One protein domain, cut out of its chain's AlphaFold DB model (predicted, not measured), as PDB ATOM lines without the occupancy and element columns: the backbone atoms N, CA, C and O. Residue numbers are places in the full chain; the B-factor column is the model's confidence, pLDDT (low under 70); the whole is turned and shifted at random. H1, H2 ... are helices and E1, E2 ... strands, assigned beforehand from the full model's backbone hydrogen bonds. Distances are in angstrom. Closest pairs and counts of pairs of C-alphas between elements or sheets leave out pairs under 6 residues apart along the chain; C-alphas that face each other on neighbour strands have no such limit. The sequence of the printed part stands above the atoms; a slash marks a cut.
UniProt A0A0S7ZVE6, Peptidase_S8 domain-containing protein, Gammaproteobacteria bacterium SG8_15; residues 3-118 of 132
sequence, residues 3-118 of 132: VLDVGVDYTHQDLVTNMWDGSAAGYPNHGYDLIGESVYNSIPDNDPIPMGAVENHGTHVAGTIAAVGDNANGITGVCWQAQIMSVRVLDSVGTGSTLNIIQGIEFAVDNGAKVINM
ATOM      1  N   VAL A   3     122.756  97.644 152.592       98.69
ATOM      2  CA  VAL A   3     123.694  96.863 153.408       98.69
ATOM      3  C   VAL A   3     124.833  97.796 153.801       98.69
ATOM      4  O   VAL A   3     125.572  98.254 152.934       98.69
ATOM      5  N   LEU A   4     124.931  98.102 155.096       98.50
ATOM      6  CA  LEU A   4     126.006  98.911 155.670       98.50
ATOM      7  C   LEU A   4     127.047  97.963 156.261       98.50
ATOM      8  O   LEU A   4     126.764  97.303 157.262       98.50
ATOM      9  N   ASP A   5     128.206  97.859 155.615       97.44
ATOM     10  CA  ASP A   5     129.213  96.837 155.930       97.44
ATOM     11  C   ASP A   5     130.612  97.227 155.391       97.44
ATOM     12  O   ASP A   5     130.868  98.404 155.124       97.44
ATOM     13  N   VAL A   6     131.508  96.254 155.192       96.06
ATOM     14  CA  VAL A   6     132.820  96.398 154.518       96.06
ATOM     15  C   VAL A   6     132.725  96.628 153.000       96.06
ATOM     16  O   VAL A   6     133.736  96.624 152.304       96.06
ATOM     17  N   GLY A   7     131.515  96.844 152.483       96.94
ATOM     18  CA  GLY A   7     131.210  96.897 151.056       96.94
ATOM     19  C   GLY A   7     130.592  95.599 150.544       96.94
ATOM     20  O   GLY A   7     130.486  94.601 151.258       96.94
ATOM     21  N   VAL A   8     130.174  95.613 149.285       97.94
ATOM     22  CA  VAL A   8     129.589  94.462 148.587       97.94
ATOM     23  C   VAL A   8     130.273  94.364 147.240       97.94
ATOM     24  O   VAL A   8     130.344  95.360 146.521       97.94
ATOM     25  N   ASP A   9     130.765  93.176 146.892       97.25
ATOM     26  CA  ASP A   9     131.220  92.892 145.533       97.25
ATOM     27  C   ASP A   9     130.009  92.907 144.596       97.25
ATOM     28  O   ASP A   9     129.343  91.898 144.353       97.25
ATOM     29  N   TYR A  10     129.713  94.100 144.092       96.81
ATOM     30  CA  TYR A  10     128.606  94.367 143.190       96.81
ATOM     31  C   TYR A  10     128.838  93.789 141.786       96.81
ATOM     32  O   TYR A  10     127.931  93.832 140.957       96.81
ATOM     33  N   THR A  11     130.022  93.224 141.518       97.00
ATOM     34  CA  THR A  11     130.355  92.539 140.261       97.00
ATOM     35  C   THR A  11     130.158  91.025 140.336       97.00
ATOM     36  O   THR A  11     130.196  90.346 139.307       97.00
ATOM     37  N   HIS A  12     129.906  90.482 141.531       96.69
ATOM     38  CA  HIS A  12     129.734  89.051 141.735       96.69
ATOM     39  C   HIS A  12     128.573  88.509 140.884       96.69
ATOM     40  O   HIS A  12     127.451  89.013 140.945       96.69
ATOM     41  N   GLN A  13     128.823  87.435 140.127       97.00
ATOM     42  CA  GLN A  13     127.862  86.856 139.168       97.00
ATOM     43  C   GLN A  13     126.494  86.510 139.777       97.00
ATOM     44  O   GLN A  13     125.480  86.527 139.088       97.00
ATOM     45  N   ASP A  14     126.481  86.208 141.075       97.31
ATOM     46  CA  ASP A  14     125.285  85.809 141.820       97.31
ATOM     47  C   ASP A  14     124.579  86.981 142.530       97.31
ATOM     48  O   ASP A  14     123.613  86.781 143.257       97.31
ATOM     49  N   LEU A  15     125.073  88.211 142.353       97.81
ATOM     50  CA  LEU A  15     124.538  89.428 142.978       97.81
ATOM     51  C   LEU A  15     124.301  90.563 141.985       97.81
ATOM     52  O   LEU A  15     123.383  91.350 142.192       97.81
ATOM     53  N   VAL A  16     125.090  90.645 140.912       97.38
ATOM     54  CA  VAL A  16     125.156  91.802 140.004       97.38
ATOM     55  C   VAL A  16     123.791  92.266 139.480       97.38
ATOM     56  O   VAL A  16     123.536  93.464 139.402       97.38
ATOM     57  N   THR A  17     122.861  91.353 139.185       97.62
ATOM     58  CA  THR A  17     121.522  91.727 138.686       97.62
ATOM     59  C   THR A  17     120.575  92.222 139.779       97.62
ATOM     60  O   THR A  17     119.561  92.844 139.472       97.62
ATOM     61  N   ASN A  18     120.899  91.951 141.042       98.44
ATOM     62  CA  ASN A  18     120.156  92.382 142.223       98.44
ATOM     63  C   ASN A  18     120.821  93.576 142.922       98.44
ATOM     64  O   ASN A  18     120.414  93.963 144.017       98.44
ATOM     65  N   MET A  19     121.818  94.207 142.305       98.56
ATOM     66  CA  MET A  19     122.372  95.452 142.820       98.56
ATOM     67  C   MET A  19     121.465  96.641 142.472       98.56
ATOM     68  O   MET A  19     120.813  96.692 141.428       98.56
ATOM     69  N   TRP A  20     121.371  97.597 143.393       98.50
ATOM     70  CA  TRP A  20     120.577  98.812 143.233       98.50
ATOM     71  C   TRP A  20     121.169  99.700 142.139       98.50
ATOM     72  O   TRP A  20     122.361  99.990 142.151       98.50
ATOM     73  N   ASP A  21     120.343 100.160 141.203       97.81
ATOM     74  CA  ASP A  21     120.766 101.134 140.198       97.81
ATOM     75  C   ASP A  21     120.682 102.559 140.769       97.81
ATOM     76  O   ASP A  21     119.605 103.154 140.862       97.81
ATOM     77  N   GLY A  22     121.840 103.090 141.162       97.38
ATOM     78  CA  GLY A  22     122.018 104.462 141.635       97.38
ATOM     79  C   GLY A  22     122.565 105.415 140.574       97.38
ATOM     80  O   GLY A  22     122.892 106.560 140.890       97.38
ATOM     81  N   SER A  23     122.686 104.976 139.317       97.38
ATOM     82  CA  SER A  23     123.393 105.714 138.264       97.38
ATOM     83  C   SER A  23     122.788 107.096 137.998       97.38
ATOM     84  O   SER A  23     123.515 108.085 137.907       97.38
ATOM     85  N   ALA A  24     121.456 107.197 137.987       96.62
ATOM     86  CA  ALA A  24     120.738 108.464 137.837       96.62
ATOM     87  C   ALA A  24     120.978 109.447 139.000       96.62
ATOM     88  O   ALA A  24     120.823 110.653 138.822       96.62
ATOM     89  N   ALA A  25     121.362 108.939 140.174       95.44
ATOM     90  CA  ALA A  25     121.689 109.725 141.363       95.44
ATOM     91  C   ALA A  25     123.200 110.009 141.504       95.44
ATOM     92  O   ALA A  25     123.610 110.637 142.476       95.44
ATOM     93  N   GLY A  26     124.028 109.582 140.540       97.06
ATOM     94  CA  GLY A  26     125.484 109.762 140.578       97.06
ATOM     95  C   GLY A  26     126.259 108.620 141.244       97.06
ATOM     96  O   GLY A  26     127.466 108.752 141.448       97.06
ATOM     97  N   TYR A  27     125.603 107.488 141.528       97.75
ATOM     98  CA  TYR A  27     126.191 106.302 142.165       97.75
ATOM     99  C   TYR A  27     126.193 105.108 141.195       97.75
ATOM    100  O   TYR A  27     125.396 104.179 141.348       97.75
ATOM    101  N   PRO A  28     127.045 105.132 140.151       97.12
ATOM    102  CA  PRO A  28     127.058 104.107 139.109       97.12
ATOM    103  C   PRO A  28     127.480 102.725 139.622       97.12
ATOM    104  O   PRO A  28     127.067 101.731 139.036       97.12
ATOM    105  N   ASN A  29     128.230 102.648 140.725       97.88
ATOM    106  CA  ASN A  29     128.700 101.385 141.303       97.88
ATOM    107  C   ASN A  29     127.806 100.904 142.457       97.88
ATOM    108  O   ASN A  29     128.272 100.385 143.469       97.88
ATOM    109  N   HIS A  30     126.494 101.101 142.312       98.19
ATOM    110  CA  HIS A  30     125.468 100.509 143.176       98.19
ATOM    111  C   HIS A  30     125.527 100.898 144.662       98.19
ATOM    112  O   HIS A  30     124.989 100.188 145.523       98.19
ATOM    113  N   GLY A  31     126.153 102.031 144.981       98.25
ATOM    114  CA  GLY A  31     126.339 102.437 146.361       98.25
ATOM    115  C   GLY A  31     127.384 103.523 146.579       98.25
ATOM    116  O   GLY A  31     127.738 104.249 145.650       98.25
ATOM    117  N   TYR A  32     127.842 103.638 147.825       98.50
ATOM    118  CA  TYR A  32     128.767 104.685 148.253       98.50
ATOM    119  C   TYR A  32     129.744 104.186 149.314       98.50
ATOM    120  O   TYR A  32     129.355 103.447 150.225       98.50
ATOM    121  N   ASP A  33     131.003 104.590 149.187       97.62
ATOM    122  CA  ASP A  33     132.061 104.336 150.154       97.62
ATOM    123  C   ASP A  33     132.289 105.581 151.008       97.62
ATOM    124  O   ASP A  33     132.544 106.671 150.501       97.62
ATOM    125  N   LEU A  34     132.174 105.425 152.324       97.25
ATOM    126  CA  LEU A  34     132.389 106.490 153.303       97.25
ATOM    127  C   LEU A  34     133.747 106.390 153.998       97.25
ATOM    128  O   LEU A  34     134.113 107.301 154.741       97.25
ATOM    129  N   ILE A  35     134.482 105.293 153.809       94.62
ATOM    130  CA  ILE A  35     135.701 104.993 154.559       94.62
ATOM    131  C   ILE A  35     136.954 104.927 153.688       94.62
ATOM    132  O   ILE A  35     138.028 105.246 154.190       94.62
ATOM    133  N   GLY A  36     136.855 104.549 152.414       91.75
ATOM    134  CA  GLY A  36     138.015 104.380 151.542       91.75
ATOM    135  C   GLY A  36     139.012 103.353 152.099       91.75
ATOM    136  O   GLY A  36     138.666 102.199 152.367       91.75
ATOM    137  N   GLU A  37     140.272 103.762 152.288       87.94
ATOM    138  CA  GLU A  37     141.343 102.864 152.745       87.94
ATOM    139  C   GLU A  37     141.208 102.461 154.223       87.94
ATOM    140  O   GLU A  37     141.372 101.286 154.558       87.94
ATOM    141  N   SER A  38     140.944 103.421 155.119       89.88
ATOM    142  CA  SER A  38     140.890 103.166 156.564       89.88
ATOM    143  C   SER A  38     140.084 104.209 157.335       89.88
ATOM    144  O   SER A  38     139.903 105.349 156.898       89.88
ATOM    145  N   VAL A  39     139.699 103.854 158.565       87.69
ATOM    146  CA  VAL A  39     139.042 104.782 159.505       87.69
ATOM    147  C   VAL A  39     139.882 106.029 159.844       87.69
ATOM    148  O   VAL A  39     139.336 107.045 160.267       87.69
ATOM    149  N   TYR A  40     141.208 105.981 159.671       88.38
ATOM    150  CA  TYR A  40     142.112 107.094 159.993       88.38
ATOM    151  C   TYR A  40     142.339 108.058 158.827       88.38
ATOM    152  O   TYR A  40     142.761 109.193 159.045       88.38
ATOM    153  N   ASN A  41     142.079 107.607 157.602       87.19
ATOM    154  CA  ASN A  41     142.244 108.383 156.380       87.19
ATOM    155  C   ASN A  41     141.044 108.134 155.464       87.19
ATOM    156  O   ASN A  41     141.174 107.537 154.396       87.19
ATOM    157  N   SER A  42     139.861 108.537 155.934       90.38
ATOM    158  CA  SER A  42     138.631 108.300 155.191       90.38
ATOM    159  C   SER A  42     138.537 109.215 153.978       90.38
ATOM    160  O   SER A  42     138.486 110.439 154.111       90.38
ATOM    161  N   ILE A  43     138.515 108.602 152.797       92.81
ATOM    162  CA  ILE A  43     138.350 109.277 151.510       92.81
ATOM    163  C   ILE A  43     137.097 108.686 150.865       92.81
ATOM    164  O   ILE A  43     137.184 107.612 150.278       92.81
ATOM    165  N   PRO A  44     135.936 109.344 151.022       95.56
ATOM    166  CA  PRO A  44     134.700 108.867 150.427       95.56
ATOM    167  C   PRO A  44     134.732 108.924 148.901       95.56
ATOM    168  O   PRO A  44     135.225 109.898 148.323       95.56
ATOM    169  N   ASP A  45     134.135 107.927 148.263       96.25
ATOM    170  CA  ASP A  45     133.929 107.876 146.821       96.25
ATOM    171  C   ASP A  45     132.699 107.024 146.463       96.25
ATOM    172  O   ASP A  45     131.956 106.543 147.320       96.25
ATOM    173  N   ASN A  46     132.422 106.888 145.170       97.06
ATOM    174  CA  ASN A  46     131.293 106.115 144.673       97.06
ATOM    175  C   ASN A  46     131.660 104.665 144.336       97.06
ATOM    176  O   ASN A  46     130.994 104.088 143.480       97.06
ATOM    177  N   ASP A  47     132.688 104.081 144.957       97.00
ATOM    178  CA  ASP A  47     133.111 102.696 144.751       97.00
ATOM    179  C   ASP A  47     133.074 101.883 146.062       97.00
ATOM    180  O   ASP A  47     134.084 101.695 146.737       97.00
ATOM    181  N   PRO A  48     131.906 101.331 146.440       96.75
ATOM    182  CA  PRO A  48     131.739 100.569 147.676       96.75
ATOM    183  C   PRO A  48     132.215  99.111 147.549       96.75
ATOM    184  O   PRO A  48     131.663  98.224 148.216       96.75
ATOM    185  N   ILE A  49     133.169  98.833 146.655       95.56
ATOM    186  CA  ILE A  49     133.739  97.498 146.503       95.56
ATOM    187  C   ILE A  49     134.579  97.159 147.748       95.56
ATOM    188  O   ILE A  49     135.302  98.019 148.259       95.56
ATOM    189  N   PRO A  50     134.505  95.927 148.282       93.44
ATOM    190  CA  PRO A  50     135.334  95.544 149.411       93.44
ATOM    191  C   PRO A  50     136.819  95.633 149.060       93.44
ATOM    192  O   PRO A  50     137.262  95.122 148.028       93.44
ATOM    193  N   MET A  51     137.606  96.258 149.937       89.25
ATOM    194  CA  MET A  51     139.063  96.284 149.810       89.25
ATOM    195  C   MET A  51     139.702  95.164 150.627       89.25
ATOM    196  O   MET A  51     139.333  94.916 151.772       89.25
ATOM    197  N   GLY A  52     140.752  94.568 150.064       78.00
ATOM    198  CA  GLY A  52     141.535  93.523 150.719       78.00
ATOM    199  C   GLY A  52     141.039  92.114 150.394       78.00
ATOM    200  O   GLY A  52     139.870  91.876 150.123       78.00
ATOM    201  N   ALA A  53     141.960  91.149 150.404       65.31
ATOM    202  CA  ALA A  53     141.685  89.780 149.957       65.31
ATOM    203  C   ALA A  53     140.827  88.949 150.933       65.31
ATOM    204  O   ALA A  53     140.413  87.844 150.588       65.31
ATOM    205  N   VAL A  54     140.619  89.440 152.157       65.06
ATOM    206  CA  VAL A  54     139.971  88.693 153.246       65.06
ATOM    207  C   VAL A  54     138.613  89.250 153.653       65.06
ATOM    208  O   VAL A  54     137.849  88.515 154.271       65.06
ATOM    209  N   GLU A  55     138.275  90.487 153.280       81.12
ATOM    210  CA  GLU A  55     137.004  91.086 153.685       81.12
ATOM    211  C   GLU A  55     135.938  90.949 152.609       81.12
ATOM    212  O   GLU A  55     135.857  91.707 151.649       81.12
ATOM    213  N   ASN A  56     135.096  89.942 152.797       88.19
ATOM    214  CA  ASN A  56     133.927  89.646 151.978       88.19
ATOM    215  C   ASN A  56     132.642  89.593 152.821       88.19
ATOM    216  O   ASN A  56     131.618  89.095 152.346       88.19
ATOM    217  N   HIS A  57     132.693  90.089 154.064       95.81
ATOM    218  CA  HIS A  57     131.595  90.003 155.021       95.81
ATOM    219  C   HIS A  57     130.302  90.613 154.457       95.81
ATOM    220  O   HIS A  57     129.276  89.932 154.399       95.81
ATOM    221  N   GLY A  58     130.366  91.834 153.919       97.44
ATOM    222  CA  GLY A  58     129.209  92.485 153.307       97.44
ATOM    223  C   GLY A  58     128.696  91.768 152.055       97.44
ATOM    224  O   GLY A  58     127.485  91.641 151.886       97.44
ATOM    225  N   THR A  59     129.576  91.190 151.230       97.75
ATOM    226  CA  THR A  59     129.177  90.330 150.098       97.75
ATOM    227  C   THR A  59     128.433  89.080 150.571       97.75
ATOM    228  O   THR A  59     127.397  88.726 150.012       97.75
ATOM    229  N   HIS A  60     128.909  88.421 151.630       97.12
ATOM    230  CA  HIS A  60     128.251  87.247 152.208       97.12
ATOM    231  C   HIS A  60     126.878  87.596 152.813       97.12
ATOM    232  O   HIS A  60     125.891  86.875 152.621       97.12
ATOM    233  N   VAL A  61     126.788  88.736 153.504       98.19
ATOM    234  CA  VAL A  61     125.527  89.293 154.012       98.19
ATOM    235  C   VAL A  61     124.562  89.582 152.858       98.19
ATOM    236  O   VAL A  61     123.416  89.130 152.894       98.19
ATOM    237  N   ALA A  62     125.017  90.267 151.806       98.38
ATOM    238  CA  ALA A  62     124.215  90.555 150.619       98.38
ATOM    239  C   ALA A  62     123.737  89.272 149.921       98.38
ATOM    240  O   ALA A  62     122.571  89.192 149.544       98.38
ATOM    241  N   GLY A  63     124.587  88.244 149.828       98.38
ATOM    242  CA  GLY A  63     124.233  86.927 149.289       98.38
ATOM    243  C   GLY A  63     123.110  86.248 150.068       98.38
ATOM    244  O   GLY A  63     122.129  85.792 149.481       98.38
ATOM    245  N   THR A  64     123.195  86.261 151.401       98.56
ATOM    246  CA  THR A  64     122.137  85.722 152.275       98.56
ATOM    247  C   THR A  64     120.791  86.410 152.018       98.56
ATOM    248  O   THR A  64     119.738  85.769 152.017       98.56
ATOM    249  N   ILE A  65     120.817  87.720 151.769       98.56
ATOM    250  CA  ILE A  65     119.615  88.518 151.531       98.56
ATOM    251  C   ILE A  65     119.078  88.309 150.112       98.56
ATOM    252  O   ILE A  65     117.896  88.018 149.958       98.56
ATOM    253  N   ALA A  66     119.906  88.484 149.085       98.44
ATOM    254  CA  ALA A  66     119.451  88.699 147.714       98.44
ATOM    255  C   ALA A  66     120.356  88.068 146.644       98.44
ATOM    256  O   ALA A  66     120.356  88.549 145.512       98.44
ATOM    257  N   ALA A  67     121.090  86.990 146.942       98.56
ATOM    258  CA  ALA A  67     121.667  86.185 145.863       98.56
ATOM    259  C   ALA A  67     120.574  85.754 144.869       98.56
ATOM    260  O   ALA A  67     119.449  85.422 145.268       98.56
ATOM    261  N   VAL A  68     120.895  85.815 143.581       98.38
ATOM    262  CA  VAL A  68     119.952  85.587 142.486       98.38
ATOM    263  C   VAL A  68     119.609  84.101 142.436       98.38
ATOM    264  O   VAL A  68     120.442  83.266 142.124       98.38
ATOM    265  N   GLY A  69     118.364  83.747 142.728       97.69
ATOM    266  CA  GLY A  69     117.913  82.360 142.597       97.69
ATOM    267  C   GLY A  69     117.580  81.966 141.156       97.69
ATOM    268  O   GLY A  69     117.386  82.815 140.288       97.69
ATOM    269  N   ASP A  70     117.482  80.654 140.930       96.12
ATOM    270  CA  ASP A  70     117.144  80.022 139.639       96.12
ATOM    271  C   ASP A  70     118.022  80.472 138.450       96.12
ATOM    272  O   ASP A  70     117.613  80.444 137.292       96.12
ATOM    273  N   ASN A  71     119.259  80.889 138.724       96.00
ATOM    274  CA  ASN A  71     120.244  81.286 137.713       96.00
ATOM    275  C   ASN A  71     121.308  80.197 137.446       96.00
ATOM    276  O   ASN A  71     122.239  80.433 136.679       96.00
ATOM    277  N   ALA A  72     121.181  79.030 138.093       95.69
ATOM    278  CA  ALA A  72     122.142  77.920 138.083       95.69
ATOM    279  C   ALA A  72     123.569  78.267 138.570       95.69
ATOM    280  O   ALA A  72     124.501  77.501 138.317       95.69
ATOM    281  N   ASN A  73     123.738  79.371 139.301       93.62
ATOM    282  CA  ASN A  73     125.000  79.801 139.900       93.62
ATOM    283  C   ASN A  73     124.867  79.858 141.427       93.62
ATOM    284  O   ASN A  73     123.787  80.092 141.948       93.62
ATOM    285  N   GLY A  74     125.980  79.659 142.138       95.50
ATOM    286  CA  GLY A  74     126.089  80.001 143.559       95.50
ATOM    287  C   GLY A  74     124.960  79.476 144.459       95.50
ATOM    288  O   GLY A  74     124.798  78.263 144.616       95.50
ATOM    289  N   ILE A  75     124.263  80.403 145.118       97.81
ATOM    290  CA  ILE A  75     123.234  80.153 146.134       97.81
ATOM    291  C   ILE A  75     121.925  80.888 145.786       97.81
ATOM    292  O   ILE A  75     121.729  81.386 144.689       97.81
ATOM    293  N   THR A  76     120.971  80.945 146.714       98.31
ATOM    294  CA  THR A  76     119.749  81.747 146.555       98.31
ATOM    295  C   THR A  76     119.492  82.528 147.831       98.31
ATOM    296  O   THR A  76     119.455  81.950 148.920       98.31
ATOM    297  N   GLY A  77     119.317  83.840 147.694       98.44
ATOM    298  CA  GLY A  77     118.986  84.718 148.805       98.44
ATOM    299  C   GLY A  77     117.535  84.546 149.240       98.44
ATOM    300  O   GLY A  77     116.668  84.171 148.448       98.44
ATOM    301  N   VAL A  78     117.244  84.879 150.496       98.31
ATOM    302  CA  VAL A  78     115.872  84.823 151.041       98.31
ATOM    303  C   VAL A  78     114.910  85.696 150.222       98.31
ATOM    304  O   VAL A  78     113.771  85.316 149.957       98.31
ATOM    305  N   CYS A  79     115.398  86.852 149.780       97.31
ATOM    306  CA  CYS A  79     114.720  87.830 148.945       97.31
ATOM    307  C   CYS A  79     115.465  87.989 147.609       97.31
ATOM    308  O   CYS A  79     115.866  89.090 147.246       97.31
ATOM    309  N   TRP A  80     115.632  86.899 146.863       96.94
ATOM    310  CA  TRP A  80     116.294  86.794 145.550       96.94
ATOM    311  C   TRP A  80     115.838  87.737 144.412       96.94
ATOM    312  O   TRP A  80     116.349  87.634 143.301       96.94
ATOM    313  N   GLN A  81     114.892  88.648 144.660       95.94
ATOM    314  CA  GLN A  81     114.458  89.712 143.738       95.94
ATOM    315  C   GLN A  81     114.584  91.121 144.352       95.94
ATOM    316  O   GLN A  81     114.115  92.103 143.779       95.94
ATOM    317  N   ALA A  82     115.149  91.238 145.555       97.19
ATOM    318  CA  ALA A  82     115.371  92.519 146.207       97.19
ATOM    319  C   ALA A  82     116.624  93.203 145.655       97.19
ATOM    320  O   ALA A  82     117.613  92.547 145.348       97.19
ATOM    321  N   GLN A  83     116.596  94.536 145.606       98.19
ATOM    322  CA  GLN A  83     117.758  95.334 145.219       98.19
ATOM    323  C   GLN A  83     118.607  95.740 146.431       98.19
ATOM    324  O   GLN A  83     118.071  96.299 147.403       98.19
ATOM    325  N   ILE A  84     119.920  95.514 146.350       98.69
ATOM    326  CA  ILE A  84     120.917  95.864 147.370       98.69
ATOM    327  C   ILE A  84     121.654  97.147 146.989       98.69
ATOM    328  O   ILE A  84     122.345  97.206 145.980       98.69
ATOM    329  N   MET A  85     121.536  98.167 147.831       98.81
ATOM    330  CA  MET A  85     122.406  99.340 147.847       98.81
ATOM    331  C   MET A  85     123.576  99.053 148.786       98.81
ATOM    332  O   MET A  85     123.363  98.793 149.973       98.81
ATOM    333  N   SER A  86     124.794  99.079 148.254       98.56
ATOM    334  CA  SER A  86     126.007  98.869 149.044       98.56
ATOM    335  C   SER A  86     126.419 100.173 149.725       98.56
ATOM    336  O   SER A  86     126.544 101.204 149.071       98.56
ATOM    337  N   VAL A  87     126.620 100.165 151.036       98.62
ATOM    338  CA  VAL A  87     127.109 101.344 151.757       98.62
ATOM    339  C   VAL A  87     128.300 100.913 152.591       98.62
ATOM    340  O   VAL A  87     128.163 100.220 153.600       98.62
ATOM    341  N   ARG A  88     129.495 101.281 152.147       97.44
ATOM    342  CA  ARG A  88     130.722 100.839 152.793       97.44
ATOM    343  C   ARG A  88     131.079 101.800 153.925       97.44
ATOM    344  O   ARG A  88     131.384 102.966 153.698       97.44
ATOM    345  N   VAL A  89     130.980 101.308 155.160       97.12
ATOM    346  CA  VAL A  89     131.205 102.079 156.402       97.12
ATOM    347  C   VAL A  89     132.303 101.482 157.282       97.12
ATOM    348  O   VAL A  89     132.703 102.112 158.265       97.12
ATOM    349  N   LEU A  90     132.785 100.287 156.925       95.12
ATOM    350  CA  LEU A  90     133.874  99.568 157.579       95.12
ATOM    351  C   LEU A  90     135.040  99.367 156.599       95.12
ATOM    352  O   LEU A  90     134.833  99.135 155.405       95.12
ATOM    353  N   ASP A  91     136.265  99.477 157.099       93.62
ATOM    354  CA  ASP A  91     137.483  99.286 156.325       93.62
ATOM    355  C   ASP A  91     137.809  97.796 156.135       93.62
ATOM    356  O   ASP A  91     137.060  96.907 156.537       93.62
ATOM    357  N   SER A  92     138.952  97.522 155.502       92.56
ATOM    358  CA  SER A  92     139.428  96.165 155.184       92.56
ATOM    359  C   SER A  92     139.786  95.288 156.394       92.56
ATOM    360  O   SER A  92     140.275  94.176 156.212       92.56
ATOM    361  N   VAL A  93     139.584  95.767 157.624       90.81
ATOM    362  CA  VAL A  93     139.711  94.963 158.850       90.81
ATOM    363  C   VAL A  93     138.451  95.051 159.718       90.81
ATOM    364  O   VAL A  93     138.502  94.811 160.926       90.81
ATOM    365  N   GLY A  94     137.320  95.448 159.125       91.00
ATOM    366  CA  GLY A  94     136.030  95.550 159.806       91.00
ATOM    367  C   GLY A  94     135.929  96.727 160.781       91.00
ATOM    368  O   GLY A  94     135.043  96.737 161.638       91.00
ATOM    369  N   THR A  95     136.822  97.716 160.687       91.56
ATOM    370  CA  THR A  95     136.828  98.881 161.578       91.56
ATOM    371  C   THR A  95     136.124 100.061 160.921       91.56
ATOM    372  O   THR A  95     136.340 100.373 159.758       91.56
ATOM    373  N   GLY A  96     135.287 100.762 161.681       91.69
ATOM    374  CA  GLY A  96     134.626 101.980 161.227       91.69
ATOM    375  C   GLY A  96     134.388 102.950 162.372       91.69
ATOM    376  O   GLY A  96     134.641 102.646 163.540       91.69
ATOM    377  N   SER A  97     133.900 104.140 162.032       91.94
ATOM    378  CA  SER A  97     133.548 105.169 163.007       91.94
ATOM    379  C   SER A  97     132.030 105.309 163.128       91.94
ATOM    380  O   SER A  97     131.289 105.076 162.172       91.94
ATOM    381  N   THR A  98     131.549 105.760 164.291       91.94
ATOM    382  CA  THR A  98     130.133 106.128 164.464       91.94
ATOM    383  C   THR A  98     129.695 107.178 163.441       91.94
ATOM    384  O   THR A  98     128.559 107.139 162.983       91.94
ATOM    385  N   LEU A  99     130.595 108.089 163.051       91.38
ATOM    386  CA  LEU A  99     130.313 109.110 162.045       91.38
ATOM    387  C   LEU A  99     130.038 108.487 160.670       91.38
ATOM    388  O   LEU A  99     129.014 108.805 160.073       91.38
ATOM    389  N   ASN A 100     130.884 107.558 160.214       94.06
ATOM    390  CA  ASN A 100     130.699 106.880 158.926       94.06
ATOM    391  C   ASN A 100     129.390 106.081 158.921       94.06
ATOM    392  O   ASN A 100     128.665 106.082 157.934       94.06
ATOM    393  N   ILE A 101     129.044 105.443 160.042       95.62
ATOM    394  CA  ILE A 101     127.786 104.699 160.171       95.62
ATOM    395  C   ILE A 101     126.576 105.640 160.103       95.62
ATOM    396  O   ILE A 101     125.629 105.343 159.379       95.62
ATOM    397  N   ILE A 102     126.603 106.782 160.801       95.88
ATOM    398  CA  ILE A 102     125.528 107.787 160.731       95.88
ATOM    399  C   ILE A 102     125.370 108.302 159.298       95.88
ATOM    400  O   ILE A 102     124.262 108.274 158.767       95.88
ATOM    401  N   GLN A 103     126.469 108.690 158.650       97.31
ATOM    402  CA  GLN A 103     126.452 109.158 157.262       97.31
ATOM    403  C   GLN A 103     125.969 108.072 156.293       97.31
ATOM    404  O   GLN A 103     125.265 108.371 155.333       97.31
ATOM    405  N   GLY A 104     126.285 106.805 156.560       98.19
ATOM    406  CA  GLY A 104     125.795 105.675 155.777       98.19
ATOM    407  C   GLY A 104     124.294 105.458 155.929       98.19
ATOM    408  O   GLY A 104     123.613 105.143 154.952       98.19
ATOM    409  N   ILE A 105     123.755 105.660 157.135       98.50
ATOM    410  CA  ILE A 105     122.310 105.615 157.381       98.50
ATOM    411  C   ILE A 105     121.620 106.761 156.638       98.50
ATOM    412  O   ILE A 105     120.627 106.516 155.957       98.50
ATOM    413  N   GLU A 106     122.144 107.985 156.738       98.50
ATOM    414  CA  GLU A 106     121.616 109.157 156.027       98.50
ATOM    415  C   GLU A 106     121.631 108.928 154.512       98.50
ATOM    416  O   GLU A 106     120.584 109.010 153.874       98.50
ATOM    417  N   PHE A 107     122.770 108.497 153.960       98.56
ATOM    418  CA  PHE A 107     122.901 108.125 152.554       98.56
ATOM    419  C   PHE A 107     121.850 107.093 152.127       98.56
ATOM    420  O   PHE A 107     121.176 107.271 151.109       98.56
ATOM    421  N   ALA A 108     121.682 106.019 152.903       98.69
ATOM    422  CA  ALA A 108     120.724 104.968 152.589       98.69
ATOM    423  C   ALA A 108     119.279 105.491 152.587       98.69
ATOM    424  O   ALA A 108     118.504 105.171 151.683       98.69
ATOM    425  N   VAL A 109     118.913 106.297 153.584       98.50
ATOM    426  CA  VAL A 109     117.574 106.891 153.705       98.50
ATOM    427  C   VAL A 109     117.300 107.859 152.556       98.50
ATOM    428  O   VAL A 109     116.255 107.743 151.908       98.50
ATOM    429  N   ASP A 110     118.244 108.750 152.263       98.31
ATOM    430  CA  ASP A 110     118.116 109.773 151.224       98.31
ATOM    431  C   ASP A 110     118.017 109.158 149.822       98.31
ATOM    432  O   ASP A 110     117.283 109.658 148.969       98.31
ATOM    433  N   ASN A 111     118.659 108.006 149.605       98.19
ATOM    434  CA  ASN A 111     118.558 107.233 148.365       98.19
ATOM    435  C   ASN A 111     117.421 106.191 148.386       98.19
ATOM    436  O   ASN A 111     117.331 105.311 147.527       98.19
ATOM    437  N   GLY A 112     116.498 106.298 149.345       97.44
ATOM    438  CA  GLY A 112     115.215 105.605 149.317       97.44
ATOM    439  C   GLY A 112     115.212 104.186 149.888       97.44
ATOM    440  O   GLY A 112     114.211 103.476 149.714       97.44
ATOM    441  N   ALA A 113     116.263 103.760 150.596       98.06
ATOM    442  CA  ALA A 113     116.274 102.472 151.278       98.06
ATOM    443  C   ALA A 113     115.117 102.378 152.289       98.06
ATOM    444  O   ALA A 113     114.924 103.236 153.147       98.06
ATOM    445  N   LYS A 114     114.323 101.306 152.184       97.69
ATOM    446  CA  LYS A 114     113.203 101.024 153.107       97.69
ATOM    447  C   LYS A 114     113.596 100.135 154.284       97.69
ATOM    448  O   LYS A 114     112.895 100.087 155.284       97.69
ATOM    449  N   VAL A 115     114.705  99.419 154.130       98.12
ATOM    450  CA  VAL A 115     115.301  98.520 155.116       98.12
ATOM    451  C   VAL A 115     116.807  98.729 155.046       98.12
ATOM    452  O   VAL A 115     117.347  98.859 153.942       98.12
ATOM    453  N   ILE A 116     117.454  98.760 156.207       98.56
ATOM    454  CA  ILE A 116     118.902  98.897 156.366       98.56
ATOM    455  C   ILE A 116     119.379  97.701 157.194       98.56
ATOM    456  O   ILE A 116     118.922  97.519 158.322       98.56
ATOM    457  N   ASN A 117     120.264  96.879 156.630       98.38
ATOM    458  CA  ASN A 117     120.957  95.819 157.355       98.38
ATOM    459  C   ASN A 117     122.316  96.337 157.842       98.38
ATOM    460  O   ASN A 117     123.106  96.827 157.039       98.38
ATOM    461  N   MET A 118     122.583  96.188 159.140       96.88
ATOM    462  CA  MET A 118     123.824  96.603 159.800       96.88
ATOM    463  C   MET A 118     124.361  95.428 160.618       96.88
ATOM    464  O   MET A 118     124.077  95.317 161.811       96.88
TER     465      MET A 118
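This is residues 3 to 118 of the 132 residues of the protein "Peptidase_S8 domain-containing protein" of Gammaproteobacteria bacterium SG8_15 (UniProt A0A0S7ZVE6). The domain has little regular structure: a small sheet of short parallel strands, E2, E3, E1, E4, between H1 and H2 in three layers, with long loops around. The printed part has 116 residues, 36 in named elements, ordered E1, E2, H1, E3, H2, E4, mixed class. It is compact, radius of gyration of the C-alphas 13.1 A, spanning 42 by 30 by 21 A.

E1, residues 3 to 5, has parallel neighbours E3, residues 85 to 88 (N 3 to O 85, 2.9 A), and E4, residues 116 to 118 (N 4 to O 117, 3.0 A). E2, residues 31 to 33, is parallel to E3 (N 32 to O 86, 3.0 A). H1, residues 57 to 66, is on the sheet along E1, height 9.1 A; C-alphas 5 and 58 are closest, 5.1 A. H2, residues 98 to 110, is on the opposite face, height 8.7 A; C-alphas 87 and 104 of E3 and H2 are closest, 6.1 A. Both helices have every O i to N i+4 pair within hydrogen-bond range.

E1 begins at C-alpha 3 (123.694, 96.863, 153.408); E4 ends at C-alpha 118 (123.824, 96.603, 159.800). H2 measures 18.2 A, H1 14.2 A.

The printed part has no cut. Links E1 to E2, E2 to H1 and H1 to E3 are long. Residues 53 to 54 are under pLDDT 70.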